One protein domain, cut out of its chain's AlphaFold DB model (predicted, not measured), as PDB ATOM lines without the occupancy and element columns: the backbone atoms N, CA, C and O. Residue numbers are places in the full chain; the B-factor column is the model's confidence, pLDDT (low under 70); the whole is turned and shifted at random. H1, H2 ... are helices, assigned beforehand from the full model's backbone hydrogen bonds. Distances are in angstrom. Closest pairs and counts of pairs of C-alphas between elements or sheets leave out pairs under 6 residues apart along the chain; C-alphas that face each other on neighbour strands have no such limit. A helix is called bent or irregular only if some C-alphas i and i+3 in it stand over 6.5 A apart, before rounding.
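This is residues 70 to 173 of the 469 residues of the protein "NA" of Lawsonia intracellularis (strain PHE/MN1-00) (UniProt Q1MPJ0). The long helix H4 is crossed by H2 and the kinked H3, and H1 packs side by side on H3. Residues 165 to 173, of which 165 to 170 belong to H4, stick out at the end far from residue 70. The printed part has 104 residues, 78 of them in the four named helices H1, H2, H3 and H4 in chain order, with no named strand; its class is all helix, and it is only just loose, close to compact, with a radius of gyration of the C-alphas of 15.6 A and spans of 55 by 26 by 24 A.

H4, residues 142 to 170, touches H3, residues 119 to 136, with residues 148 to 157 alone, at a steep tilt of 58 degrees; their closest C-alphas, Ala 126 and Leu 153, are 5.1 A apart. H2, residues 99 to 110, touches H4 at a steep tilt of 52 degrees, closest at the C-alphas of Val 103 and Ser 150, 5.5 A. H1, residues 70 to 88, touches H3 at a shallow tilt of 10 degrees, opposite ways, closest at the C-alphas of Ala 77 and Thr 135, 4.6 A. Every O i to N i+4 pair is within hydrogen-bond range in H1, H2 and H4, but 9 of 14 in H3.

H4 is 41.6 A long, H1 26.8 A, H3 25.4 A and H2 15.9 A. C-alpha 70 is at (178.499, 289.956, 178.510) and C-alpha 170 at (178.568, 244.621, 159.013). H3 is irregular, with C-alphas 121 and 124 7.6 A apart.

The C-alphas farthest apart, Val 71 and Thr 173, are 55.7 A apart. The printed part has no cut and no long link; pLDDT is under 70 at residues 170 to 173.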
ATOM      1  N   GLN A  70     179.413 290.577 179.477       71.12
ATOM      2  CA  GLN A  70     178.499 289.956 178.510       71.12
ATOM      3  C   GLN A  70     178.646 290.507 177.079       71.12
ATOM      4  O   GLN A  70     178.667 289.738 176.123       71.12
ATOM      5  N   VAL A  71     178.792 291.827 176.908       72.56
ATOM      6  CA  VAL A  71     178.989 292.453 175.585       72.56
ATOM      7  C   VAL A  71     180.355 292.082 175.016       72.56
ATOM      8  O   VAL A  71     180.469 291.772 173.831       72.56
ATOM      9  N   ARG A  72     181.388 292.048 175.866       75.12
ATOM     10  CA  ARG A  72     182.731 291.611 175.466       75.12
ATOM     11  C   ARG A  72     182.723 290.152 175.006       75.12
ATOM     12  O   ARG A  72     183.322 289.836 173.985       75.12
ATOM     13  N   GLN A  73     182.012 289.282 175.720       78.38
ATOM     14  CA  GLN A  73     181.883 287.870 175.372       78.38
ATOM     15  C   GLN A  73     181.092 287.663 174.072       78.38
ATOM     16  O   GLN A  73     181.517 286.880 173.228       78.38
ATOM     17  N   ALA A  74     180.017 288.426 173.846       80.94
ATOM     18  CA  ALA A  74     179.273 288.393 172.586       80.94
ATOM     19  C   ALA A  74     180.124 288.853 171.385       80.94
ATOM     20  O   ALA A  74     180.099 288.223 170.331       80.94
ATOM     21  N   GLN A  75     180.931 289.910 171.551       84.00
ATOM     22  CA  GLN A  75     181.867 290.374 170.518       84.00
ATOM     23  C   GLN A  75     182.966 289.343 170.225       84.00
ATOM     24  O   GLN A  75     183.323 289.137 169.067       84.00
ATOM     25  N   ILE A  76     183.488 288.679 171.261       85.06
ATOM     26  CA  ILE A  76     184.473 287.599 171.119       85.06
ATOM     27  C   ILE A  76     183.865 286.410 170.371       85.06
ATOM     28  O   ILE A  76     184.467 285.930 169.413       85.06
ATOM     29  N   ALA A  77     182.660 285.980 170.748       85.31
ATOM     30  CA  ALA A  77     181.957 284.893 170.078       85.31
ATOM     31  C   ALA A  77     181.713 285.214 168.594       85.31
ATOM     32  O   ALA A  77     181.994 284.387 167.730       85.31
ATOM     33  N   GLN A  78     181.270 286.436 168.282       87.75
ATOM     34  CA  GLN A  78     181.055 286.871 166.902       87.75
ATOM     35  C   GLN A  78     182.360 286.918 166.095       87.75
ATOM     36  O   GLN A  78     182.388 286.457 164.959       87.75
ATOM     37  N   HIS A  79     183.444 287.430 166.680       89.44
ATOM     38  CA  HIS A  79     184.766 287.425 166.050       89.44
ATOM     39  C   HIS A  79     185.250 285.998 165.755       89.44
ATOM     40  O   HIS A  79     185.734 285.712 164.664       89.44
ATOM     41  N   ASN A  80     185.093 285.082 166.710       91.44
ATOM     42  CA  ASN A  80     185.493 283.688 166.544       91.44
ATOM     43  C   ASN A  80     184.669 282.972 165.460       91.44
ATOM     44  O   ASN A  80     185.229 282.233 164.653       91.44
ATOM     45  N   LEU A  81     183.360 283.238 165.388       91.69
ATOM     46  CA  LEU A  81     182.500 282.740 164.310       91.69
ATOM     47  C   LEU A  81     182.913 283.301 162.946       91.69
ATOM     48  O   LEU A  81     182.997 282.541 161.989       91.69
ATOM     49  N   GLN A  82     183.243 284.593 162.859       90.12
ATOM     50  CA  GLN A  82     183.730 285.210 161.619       90.12
ATOM     51  C   GLN A  82     185.022 284.559 161.113       90.12
ATOM     52  O   GLN A  82     185.161 284.356 159.906       90.12
ATOM     53  N   ILE A  83     185.941 284.191 162.015       91.38
ATOM     54  CA  ILE A  83     187.139 283.429 161.645       91.38
ATOM     55  C   ILE A  83     186.726 282.114 160.981       91.38
ATOM     56  O   ILE A  83     187.175 281.844 159.870       91.38
ATOM     57  N   ILE A  84     185.856 281.318 161.605       91.06
ATOM     58  CA  ILE A  84     185.434 280.020 161.052       91.06
ATOM     59  C   ILE A  84     184.683 280.192 159.729       91.06
ATOM     60  O   ILE A  84     185.009 279.524 158.750       91.06
ATOM     61  N   ASP A  85     183.734 281.123 159.667       91.12
ATOM     62  CA  ASP A  85     182.933 281.385 158.471       91.12
ATOM     63  C   ASP A  85     183.816 281.848 157.295       91.12
ATOM     64  O   ASP A  85     183.561 281.467 156.155       91.12
ATOM     65  N   SER A  86     184.896 282.604 157.550       91.44
ATOM     66  CA  SER A  86     185.873 282.976 156.509       91.44
ATOM     67  C   SER A  86     186.655 281.787 155.947       91.44
ATOM     68  O   SER A  86     187.154 281.863 154.832       91.44
ATOM     69  N   HIS A  87     186.762 280.693 156.707       90.25
ATOM     70  CA  HIS A  87     187.388 279.457 156.248       90.25
ATOM     71  C   HIS A  87     186.372 278.518 155.584       90.25
ATOM     72  O   HIS A  87     186.763 277.744 154.722       90.25
ATOM     73  N   LEU A  88     185.089 278.553 155.950       89.94
ATOM     74  CA  LEU A  88     184.048 277.727 155.320       89.94
ATOM     75  C   LEU A  88     183.567 278.282 153.968       89.94
ATOM     76  O   LEU A  88     183.113 277.517 153.124       89.94
ATOM     77  N   ASP A  89     183.646 279.597 153.764       88.50
ATOM     78  CA  ASP A  89     183.163 280.266 152.556       88.50
ATOM     79  C   ASP A  89     184.251 280.309 151.462       88.50
ATOM     80  O   ASP A  89     185.250 281.012 151.632       88.50
ATOM     81  N   PRO A  90     184.072 279.623 150.317       82.62
ATOM     82  CA  PRO A  90     185.070 279.599 149.246       82.62
ATOM     83  C   PRO A  90     185.270 280.963 148.567       82.62
ATOM     84  O   PRO A  90     186.256 281.149 147.859       82.62
ATOM     85  N   ASN A  91     184.358 281.922 148.771       86.00
ATOM     86  CA  ASN A  91     184.432 283.256 148.171       86.00
ATOM     87  C   ASN A  91     185.101 284.295 149.083       86.00
ATOM     88  O   ASN A  91     185.235 285.457 148.690       86.00
ATOM     89  N   LYS A  92     185.491 283.920 150.307       86.62
ATOM     90  CA  LYS A  92     186.142 284.823 151.263       86.62
ATOM     91  C   LYS A  92     187.608 284.468 151.437       86.62
ATOM     92  O   LYS A  92     187.996 283.306 151.441       86.62
ATOM     93  N   LEU A  93     188.425 285.501 151.632       85.75
ATOM     94  CA  LEU A  93     189.799 285.304 152.073       85.75
ATOM     95  C   LEU A  93     189.787 284.862 153.546       85.75
ATOM     96  O   LEU A  93     189.177 285.551 154.372       85.75
ATOM     97  N   PRO A  94     190.451 283.745 153.889       88.31
ATOM     98  CA  PRO A  94     190.509 283.266 155.260       88.31
ATOM     99  C   PRO A  94     191.259 284.263 156.140       88.31
ATOM    100  O   PRO A  94     192.322 284.767 155.776       88.31
ATOM    101  N   MET A  95     190.717 284.518 157.331       88.38
ATOM    102  CA  MET A  95     191.301 285.472 158.281       88.38
ATOM    103  C   MET A  95     192.685 285.036 158.791       88.38
ATOM    104  O   MET A  95     193.503 285.882 159.143       88.38
ATOM    105  N   PHE A  96     192.952 283.726 158.793       91.12
ATOM    106  CA  PHE A  96     194.257 283.136 159.078       91.12
ATOM    107  C   PHE A  96     194.730 282.326 157.860       91.12
ATOM    108  O   PHE A  96     194.390 281.147 157.717       91.12
ATOM    109  N   PRO A  97     195.485 282.950 156.939       86.38
ATOM    110  CA  PRO A  97     195.944 282.289 155.726       86.38
ATOM    111  C   PRO A  97     196.776 281.047 156.050       86.38
ATOM    112  O   PRO A  97     197.540 281.040 157.010       86.38
ATOM    113  N   ARG A  98     196.686 280.007 155.216       88.75
ATOM    114  CA  ARG A  98     197.470 278.759 155.323       88.75
ATOM    115  C   ARG A  98     197.152 277.854 156.518       88.75
ATOM    116  O   ARG A  98     197.744 276.781 156.629       88.75
ATOM    117  N   VAL A  99     196.243 278.236 157.425       91.56
ATOM    118  CA  VAL A  99     195.927 277.392 158.589       91.56
ATOM    119  C   VAL A  99     195.297 276.068 158.164       91.56
ATOM    120  O   VAL A  99     195.706 275.039 158.692       91.56
ATOM    121  N   LYS A 100     194.377 276.051 157.186       90.94
ATOM    122  CA  LYS A 100     193.780 274.794 156.695       90.94
ATOM    123  C   LYS A 100     194.850 273.832 156.183       90.94
ATOM    124  O   LYS A 100     194.876 272.678 156.595       90.94
ATOM    125  N   GLU A 101     195.742 274.306 155.319       92.44
ATOM    126  CA  GLU A 101     196.810 273.502 154.728       92.44
ATOM    127  C   GLU A 101     197.774 272.994 155.802       92.44
ATOM    128  O   GLU A 101     198.104 271.810 155.831       92.44
ATOM    129  N   ASN A 102     198.167 273.865 156.735       92.19
ATOM    130  CA  ASN A 102     199.031 273.499 157.853       92.19
ATOM    131  C   ASN A 102     198.385 272.451 158.765       92.19
ATOM    132  O   ASN A 102     199.078 271.543 159.223       92.19
ATOM    133  N   VAL A 103     197.082 272.570 159.033       94.31
ATOM    134  CA  VAL A 103     196.341 271.596 159.838       94.31
ATOM    135  C   VAL A 103     196.262 270.257 159.108       94.31
ATOM    136  O   VAL A 103     196.641 269.246 159.692       94.31
ATOM    137  N   ILE A 104     195.888 270.244 157.824       94.88
ATOM    138  CA  ILE A 104     195.829 269.019 157.009       94.88
ATOM    139  C   ILE A 104     197.188 268.309 156.984       94.88
ATOM    140  O   ILE A 104     197.244 267.098 157.202       94.88
ATOM    141  N   MET A 105     198.284 269.044 156.762       93.56
ATOM    142  CA  MET A 105     199.633 268.470 156.805       93.56
ATOM    143  C   MET A 105     199.961 267.911 158.191       93.56
ATOM    144  O   MET A 105     200.427 266.781 158.287       93.56
ATOM    145  N   SER A 106     199.677 268.663 159.260       92.00
ATOM    146  CA  SER A 106     199.960 268.214 160.628       92.00
ATOM    147  C   SER A 106     199.174 266.961 161.016       92.00
ATOM    148  O   SER A 106     199.733 266.064 161.634       92.00
ATOM    149  N   THR A 107     197.908 266.853 160.606       91.88
ATOM    150  CA  THR A 107     197.085 265.663 160.844       91.88
ATOM    151  C   THR A 107     197.560 264.481 160.002       91.88
ATOM    152  O   THR A 107     197.584 263.356 160.489       91.88
ATOM    153  N   SER A 108     197.995 264.720 158.761       92.25
ATOM    154  CA  SER A 108     198.555 263.659 157.910       92.25
ATOM    155  C   SER A 108     199.858 263.098 158.489       92.25
ATOM    156  O   SER A 108     200.065 261.893 158.458       92.25
ATOM    157  N   GLN A 109     200.705 263.961 159.058       90.75
ATOM    158  CA  GLN A 109     201.911 263.555 159.789       90.75
ATOM    159  C   GLN A 109     201.572 262.840 161.101       90.75
ATOM    160  O   GLN A 109     202.224 261.867 161.458       90.75
ATOM    161  N   PHE A 110     200.539 263.296 161.816       88.50
ATOM    162  CA  PHE A 110     200.098 262.662 163.058       88.50
ATOM    163  C   PHE A 110     199.686 261.201 162.837       88.50
ATOM    164  O   PHE A 110     200.059 260.349 163.631       88.50
ATOM    165  N   PHE A 111     198.980 260.901 161.742       90.06
ATOM    166  CA  PHE A 111     198.573 259.537 161.384       90.06
ATOM    167  C   PHE A 111     199.524 258.832 160.403       90.06
ATOM    168  O   PHE A 111     199.131 257.871 159.739       90.06
ATOM    169  N   GLU A 112     200.768 259.292 160.270       88.19
ATOM    170  CA  GLU A 112     201.718 258.699 159.331       88.19
ATOM    171  C   GLU A 112     201.937 257.202 159.625       88.19
ATOM    172  O   GLU A 112     202.175 256.787 160.759       88.19
ATOM    173  N   GLY A 113     201.823 256.364 158.590       83.38
ATOM    174  CA  GLY A 113     201.945 254.907 158.722       83.38
ATOM    175  C   GLY A 113     200.704 254.193 159.279       83.38
ATOM    176  O   GLY A 113     200.772 252.985 159.528       83.38
ATOM    177  N   ILE A 114     199.584 254.904 159.452       86.06
ATOM    178  CA  ILE A 114     198.279 254.350 159.823       86.06
ATOM    179  C   ILE A 114     197.318 254.537 158.643       86.06
ATOM    180  O   ILE A 114     197.221 255.616 158.062       86.06
ATOM    181  N   ASP A 115     196.597 253.476 158.282       86.94
ATOM    182  CA  ASP A 115     195.598 253.493 157.208       86.94
ATOM    183  C   ASP A 115     194.311 254.194 157.675       86.94
ATOM    184  O   ASP A 115     193.351 253.531 158.061       86.94
ATOM    185  N   VAL A 116     194.326 255.532 157.719       89.25
ATOM    186  CA  VAL A 116     193.162 256.379 158.042       89.25
ATOM    187  C   VAL A 116     192.643 257.129 156.808       89.25
ATOM    188  O   VAL A 116     193.399 257.384 155.865       89.25
ATOM    189  N   PRO A 117     191.365 257.556 156.802       91.12
ATOM    190  CA  PRO A 117     190.818 258.394 155.739       91.12
ATOM    191  C   PRO A 117     191.607 259.695 155.532       91.12
ATOM    192  O   PRO A 117     192.105 260.298 156.481       91.12
ATOM    193  N   ASN A 118     191.668 260.174 154.284       91.25
ATOM    194  CA  ASN A 118     192.397 261.398 153.950       91.25
ATOM    195  C   ASN A 118     191.831 262.615 154.723       91.25
ATOM    196  O   ASN A 118     190.679 262.992 154.473       91.25
ATOM    197  N   PRO A 119     192.630 263.296 155.575       92.81
ATOM    198  CA  PRO A 119     192.162 264.412 156.402       92.81
ATOM    199  C   PRO A 119     191.566 265.574 155.605       92.81
ATOM    200  O   PRO A 119     190.677 266.275 156.088       92.81
ATOM    201  N   LYS A 120     192.004 265.773 154.355       92.25
ATOM    202  CA  LYS A 120     191.490 266.838 153.481       92.25
ATOM    203  C   LYS A 120     189.976 266.745 153.273       92.25
ATOM    204  O   LYS A 120     189.325 267.778 153.162       92.25
ATOM    205  N   ASN A 121     189.416 265.536 153.259       92.75
ATOM    206  CA  ASN A 121     187.987 265.321 153.019       92.75
ATOM    207  C   ASN A 121     187.113 265.728 154.218       92.75
ATOM    208  O   ASN A 121     185.909 265.898 154.064       92.75
ATOM    209  N   PHE A 122     187.712 265.911 155.398       94.19
ATOM    210  CA  PHE A 122     186.996 266.143 156.654       94.19
ATOM    211  C   PHE A 122     187.235 267.536 157.241       94.19
ATOM    212  O   PHE A 122     186.631 267.877 158.257       94.19
ATOM    213  N   ILE A 123     188.068 268.368 156.603       92.94
ATOM    214  CA  ILE A 123     188.420 269.702 157.113       92.94
ATOM    215  C   ILE A 123     187.194 270.601 157.313       92.94
ATOM    216  O   ILE A 123     187.090 271.284 158.330       92.94
ATOM    217  N   ASP A 124     186.237 270.569 156.386       91.75
ATOM    218  CA  ASP A 124     185.039 271.407 156.478       91.75
ATOM    219  C   ASP A 124     184.048 270.867 157.522       91.75
ATOM    220  O   ASP A 124     183.420 271.654 158.228       91.75
ATOM    221  N   SER A 125     183.979 269.542 157.705       91.81
ATOM    222  CA  SER A 125     183.217 268.918 158.798       91.81
ATOM    223  C   SER A 125     183.800 269.299 160.163       91.81
ATOM    224  O   SER A 125     183.076 269.763 161.043       91.81
ATOM    225  N   ALA A 126     185.126 269.223 160.318       92.38
ATOM    226  CA  ALA A 126     185.818 269.644 161.535       92.38
ATOM    227  C   ALA A 126     185.603 271.140 161.837       92.38
ATOM    228  O   ALA A 126     185.398 271.517 162.991       92.38
ATOM    229  N   LEU A 127     185.582 271.998 160.809       92.69
ATOM    230  CA  LEU A 127     185.257 273.423 160.950       92.69
ATOM    231  C   LEU A 127     183.808 273.653 161.389       92.69
ATOM    232  O   LEU A 127     183.565 274.507 162.242       92.69
ATOM    233  N   GLN A 128     182.850 272.898 160.847       92.00
ATOM    234  CA  GLN A 128     181.450 272.969 161.271       92.00
ATOM    235  C   GLN A 128     181.267 272.511 162.720       92.00
ATOM    236  O   GLN A 128     180.546 273.160 163.474       92.00
ATOM    237  N   GLN A 129     181.952 271.446 163.144       89.12
ATOM    238  CA  GLN A 129     181.939 271.017 164.543       89.12
ATOM    239  C   GLN A 129     182.559 272.076 165.455       89.12
ATOM    240  O   GLN A 129     181.974 272.434 166.475       89.12
ATOM    241  N   LEU A 130     183.709 272.635 165.065       90.62
ATOM    242  CA  LEU A 130     184.361 273.704 165.813       90.62
ATOM    243  C   LEU A 130     183.445 274.930 165.945       90.62
ATOM    244  O   LEU A 130     183.400 275.535 167.011       90.62
ATOM    245  N   ARG A 131     182.667 275.259 164.903       90.12
ATOM    246  CA  ARG A 131     181.692 276.364 164.896       90.12
ATOM    247  C   ARG A 131     180.667 276.266 166.023       90.12
ATOM    248  O   ARG A 131     180.300 277.299 166.576       90.12
ATOM    249  N   ASN A 132     180.230 275.055 166.364       86.38
ATOM    250  CA  ASN A 132     179.231 274.828 167.410       86.38
ATOM    251  C   ASN A 132     179.790 275.091 168.817       86.38
ATOM    252  O   ASN A 132     179.060 275.565 169.685       86.38
ATOM    253  N   ASP A 133     181.088 274.857 169.019       84.81
ATOM    254  CA  ASP A 133     181.727 274.954 170.336       84.81
ATOM    255  C   ASP A 133     182.455 276.296 170.545       84.81
ATOM    256  O   ASP A 133     182.775 276.676 171.677       84.81
ATOM    257  N   ILE A 134     182.716 277.048 169.466       83.56
ATOM    258  CA  ILE A 134     183.649 278.185 169.470       83.56
ATOM    259  C   ILE A 134     183.218 279.369 170.343       83.56
ATOM    260  O   ILE A 134     184.043 280.202 170.728       83.56
ATOM    261  N   THR A 135     181.926 279.465 170.664       80.25
ATOM    262  CA  THR A 135     181.354 280.578 171.437       80.25
ATOM    263  C   THR A 135     181.823 280.596 172.890       80.25
ATOM    264  O   THR A 135     181.737 281.633 173.546       80.25
ATOM    265  N   ASN A 136     182.341 279.468 173.383       81.19
ATOM    266  CA  ASN A 136     182.834 279.321 174.752       81.19
ATOM    267  C   ASN A 136     184.324 279.664 174.896       81.19
ATOM    268  O   ASN A 136     184.840 279.712 176.012       81.19
ATOM    269  N   TYR A 137     185.018 279.919 173.785       83.81
ATOM    270  CA  TYR A 137     186.451 280.186 173.782       83.81
ATOM    271  C   TYR A 137     186.753 281.687 173.874       83.81
ATOM    272  O   TYR A 137     185.973 282.521 173.399       83.81
ATOM    273  N   PRO A 138     187.911 282.067 174.448       86.19
ATOM    274  CA  PRO A 138     188.401 283.438 174.370       86.19
ATOM    275  C   PRO A 138     188.677 283.836 172.910       86.19
ATOM    276  O   PRO A 138     188.574 283.028 171.986       86.19
ATOM    277  N   LYS A 139     189.035 285.106 172.686       88.62
ATOM    278  CA  LYS A 139     189.357 285.607 171.343       88.62
ATOM    279  C   LYS A 139     190.461 284.749 170.717       88.62
ATOM    280  O   LYS A 139     191.564 284.691 171.257       88.62
ATOM    281  N   LEU A 140     190.158 284.109 169.590       89.75
ATOM    282  CA  LEU A 140     191.087 283.197 168.932       89.75
ATOM    283  C   LEU A 140     192.296 283.948 168.368       89.75
ATOM    284  O   LEU A 140     192.155 284.941 167.650       89.75
ATOM    285  N   SER A 141     193.480 283.425 168.669       91.94
ATOM    286  CA  SER A 141     194.699 283.686 167.904       91.94
ATOM    287  C   SER A 141     194.871 282.617 166.824       91.94
ATOM    288  O   SER A 141     194.274 281.544 166.918       91.94
ATOM    289  N   GLU A 142     195.724 282.876 165.832       90.62
ATOM    290  CA  GLU A 142     196.059 281.896 164.789       90.62
ATOM    291  C   GLU A 142     196.539 280.566 165.389       90.62
ATOM    292  O   GLU A 142     196.072 279.499 164.994       90.62
ATOM    293  N   LYS A 143     197.412 280.626 166.405       92.31
ATOM    294  CA  LYS A 143     197.930 279.443 167.102       92.31
ATOM    295  C   LYS A 143     196.813 278.644 167.778       92.31
ATOM    296  O   LYS A 143     196.721 277.440 167.564       92.31
ATOM    297  N   MET A 144     195.943 279.314 168.537       91.44
ATOM    298  CA  MET A 144     194.817 278.655 169.211       91.44
ATOM    299  C   MET A 144     193.837 278.047 168.210       91.44
ATOM    300  O   MET A 144     193.346 276.942 168.413       91.44
ATOM    301  N   PHE A 145     193.552 278.761 167.120       93.19
ATOM    302  CA  PHE A 145     192.672 278.264 166.073       93.19
ATOM    303  C   PHE A 145     193.256 277.024 165.391       93.19
ATOM    304  O   PHE A 145     192.542 276.040 165.218       93.19
ATOM    305  N   LYS A 146     194.558 277.038 165.074       93.50
ATOM    306  CA  LYS A 146     195.273 275.880 164.529       93.50
ATOM    307  C   LYS A 146     195.189 274.675 165.470       93.50
ATOM    308  O   LYS A 146     194.821 273.602 165.017       93.50
ATOM    309  N   GLU A 147     195.490 274.849 166.756       91.50
ATOM    310  CA  GLU A 147     195.452 273.767 167.753       91.50
ATOM    311  C   GLU A 147     194.047 273.159 167.892       91.50
ATOM    312  O   GLU A 147     193.892 271.940 167.829       91.50
ATOM    313  N   LEU A 148     193.013 274.000 168.006       92.44
ATOM    314  CA  LEU A 148     191.624 273.543 168.112       92.44
ATOM    315  C   LEU A 148     191.152 272.829 166.842       92.44
ATOM    316  O   LEU A 148     190.483 271.798 166.926       92.44
ATOM    317  N   LEU A 149     191.502 273.358 165.668       93.94
ATOM    318  CA  LEU A 149     191.126 272.755 164.396       93.94
ATOM    319  C   LEU A 149     191.864 271.432 164.157       93.94
ATOM    320  O   LEU A 149     191.233 270.480 163.710       93.94
ATOM    321  N   SER A 150     193.153 271.337 164.502       92.94
ATOM    322  CA  SER A 150     193.904 270.075 164.476       92.94
ATOM    323  C   SER A 150     193.269 269.030 165.393       92.94
ATOM    324  O   SER A 150     193.058 267.902 164.960       92.94
ATOM    325  N   ALA A 151     192.893 269.398 166.622       91.31
ATOM    326  CA  ALA A 151     192.234 268.476 167.546       91.31
ATOM    327  C   ALA A 151     190.895 267.961 166.989       91.31
ATOM    328  O   ALA A 151     190.652 266.754 166.977       91.31
ATOM    329  N   LYS A 152     190.048 268.856 166.460       92.69
ATOM    330  CA  LYS A 152     188.762 268.479 165.848       92.69
ATOM    331  C   LYS A 152     188.932 267.645 164.582       92.69
ATOM    332  O   LYS A 152     188.158 266.716 164.361       92.69
ATOM    333  N   LEU A 153     189.932 267.947 163.755       94.81
ATOM    334  CA  LEU A 153     190.201 267.170 162.550       94.81
ATOM    335  C   LEU A 153     190.701 265.766 162.893       94.81
ATOM    336  O   LEU A 153     190.214 264.806 162.306       94.81
ATOM    337  N   ASN A 154     191.608 265.637 163.865       93.12
ATOM    338  CA  ASN A 154     192.096 264.336 164.317       93.12
ATOM    339  C   ASN A 154     190.951 263.471 164.870       93.12
ATOM    340  O   ASN A 154     190.836 262.306 164.496       93.12
ATOM    341  N   ASP A 155     190.075 264.057 165.693       91.94
ATOM    342  CA  ASP A 155     188.871 263.391 166.207       91.94
ATOM    343  C   ASP A 155     187.927 262.953 165.082       91.94
ATOM    344  O   ASP A 155     187.484 261.808 165.047       91.94
ATOM    345  N   THR A 156     187.675 263.831 164.108       92.06
ATOM    346  CA  THR A 156     186.793 263.524 162.972       92.06
ATOM    347  C   THR A 156     187.357 262.394 162.108       92.06
ATOM    348  O   THR A 156     186.627 261.472 161.759       92.06
ATOM    349  N   VAL A 157     188.656 262.430 161.793       93.56
ATOM    350  CA  VAL A 157     189.325 261.389 160.995       93.56
ATOM    351  C   VAL A 157     189.307 260.046 161.721       93.56
ATOM    352  O   VAL A 157     189.007 259.025 161.102       93.56
ATOM    353  N   LEU A 158     189.578 260.030 163.031       89.69
ATOM    354  CA  LEU A 158     189.561 258.799 163.819       89.69
ATOM    355  C   LEU A 158     188.143 258.223 163.951       89.69
ATOM    356  O   LEU A 158     187.953 257.020 163.779       89.69
ATOM    357  N   LYS A 159     187.129 259.064 164.191       89.75
ATOM    358  CA  LYS A 159     185.723 258.632 164.209       89.75
ATOM    359  C   LYS A 159     185.288 258.071 162.860       89.75
ATOM    360  O   LYS A 159     184.661 257.017 162.826       89.75
ATOM    361  N   GLU A 160     185.672 258.704 161.757       90.12
ATOM    362  CA  GLU A 160     185.359 258.188 160.424       90.12
ATOM    363  C   GLU A 160     186.076 256.864 160.132       90.12
ATOM    364  O   GLU A 160     185.494 255.941 159.563       90.12
ATOM    365  N   HIS A 161     187.331 256.728 160.561       89.44
ATOM    366  CA  HIS A 161     188.058 255.462 160.478       89.44
ATOM    367  C   HIS A 161     187.302 254.332 161.184       89.44
ATOM    368  O   HIS A 161     187.105 253.256 160.617       89.44
ATOM    369  N   ILE A 162     186.805 254.604 162.392       83.44
ATOM    370  CA  ILE A 162     185.983 253.674 163.171       83.44
ATOM    371  C   ILE A 162     184.693 253.325 162.426       83.44
ATOM    372  O   ILE A 162     184.373 252.143 162.294       83.44
ATOM    373  N   ILE A 163     183.981 254.321 161.890       85.12
ATOM    374  CA  ILE A 163     182.760 254.112 161.097       85.12
ATOM    375  C   ILE A 163     183.046 253.190 159.911       85.12
ATOM    376  O   ILE A 163     182.308 252.228 159.688       85.12
ATOM    377  N   ASN A 164     184.142 253.420 159.186       86.50
ATOM    378  CA  ASN A 164     184.543 252.586 158.056       86.50
ATOM    379  C   ASN A 164     184.862 251.149 158.485       86.50
ATOM    380  O   ASN A 164     184.433 250.201 157.823       86.50
ATOM    381  N   LYS A 165     185.549 250.957 159.620       83.38
ATOM    382  CA  LYS A 165     185.812 249.617 160.164       83.38
ATOM    383  C   LYS A 165     184.517 248.903 160.544       83.38
ATOM    384  O   LYS A 165     184.320 247.771 160.103       83.38
ATOM    385  N   VAL A 166     183.605 249.555 161.262       79.12
ATOM    386  CA  VAL A 166     182.298 248.979 161.627       79.12
ATOM    387  C   VAL A 166     181.486 248.630 160.375       79.12
ATOM    388  O   VAL A 166     181.002 247.508 160.237       79.12
ATOM    389  N   THR A 167     181.410 249.551 159.413       79.12
ATOM    390  CA  THR A 167     180.680 249.360 158.152       79.12
ATOM    391  C   THR A 167     181.243 248.190 157.342       79.12
ATOM    392  O   THR A 167     180.481 247.373 156.825       79.12
ATOM    393  N   SER A 168     182.570 248.039 157.275       79.25
ATOM    394  CA  SER A 168     183.212 246.906 156.592       79.25
ATOM    395  C   SER A 168     182.903 245.551 157.248       79.25
ATOM    396  O   SER A 168     182.766 244.544 156.557       79.25
ATOM    397  N   GLN A 169     182.738 245.521 158.575       71.19
ATOM    398  CA  GLN A 169     182.391 244.296 159.301       71.19
ATOM    399  C   GLN A 169     180.920 243.918 159.115       71.19
ATOM    400  O   GLN A 169     180.607 242.740 158.975       71.19
ATOM    401  N   ILE A 170     180.010 244.896 159.086       67.12
ATOM    402  CA  ILE A 170     178.568 244.621 159.013       67.12
ATOM    403  C   ILE A 170     178.094 244.396 157.567       67.12
ATOM    404  O   ILE A 170     177.246 243.539 157.327       67.12
ATOM    405  N   SER A 171     178.668 245.103 156.585       59.97
ATOM    406  CA  SER A 171     178.314 244.956 155.156       59.97
ATOM    407  C   SER A 171     178.541 243.546 154.602       59.97
ATOM    408  O   SER A 171     177.949 243.179 153.591       59.97
ATOM    409  N   THR A 172     179.352 242.730 155.277       59.75
ATOM    410  CA  THR A 172     179.585 241.327 154.920       59.75
ATOM    411  C   THR A 172     178.606 240.351 155.578       59.75
ATOM    412  O   THR A 172     178.603 239.180 155.203       59.75
ATOM    413  N   THR A 173     177.776 240.780 156.542       53.22
ATOM    414  CA  THR A 173     177.069 239.850 157.440       53.22
ATOM    415  C   THR A 173     175.539 239.941 157.517       53.22
ATOM    416  O   THR A 173     174.965 238.920 157.906       53.22
TER     417      THR A 173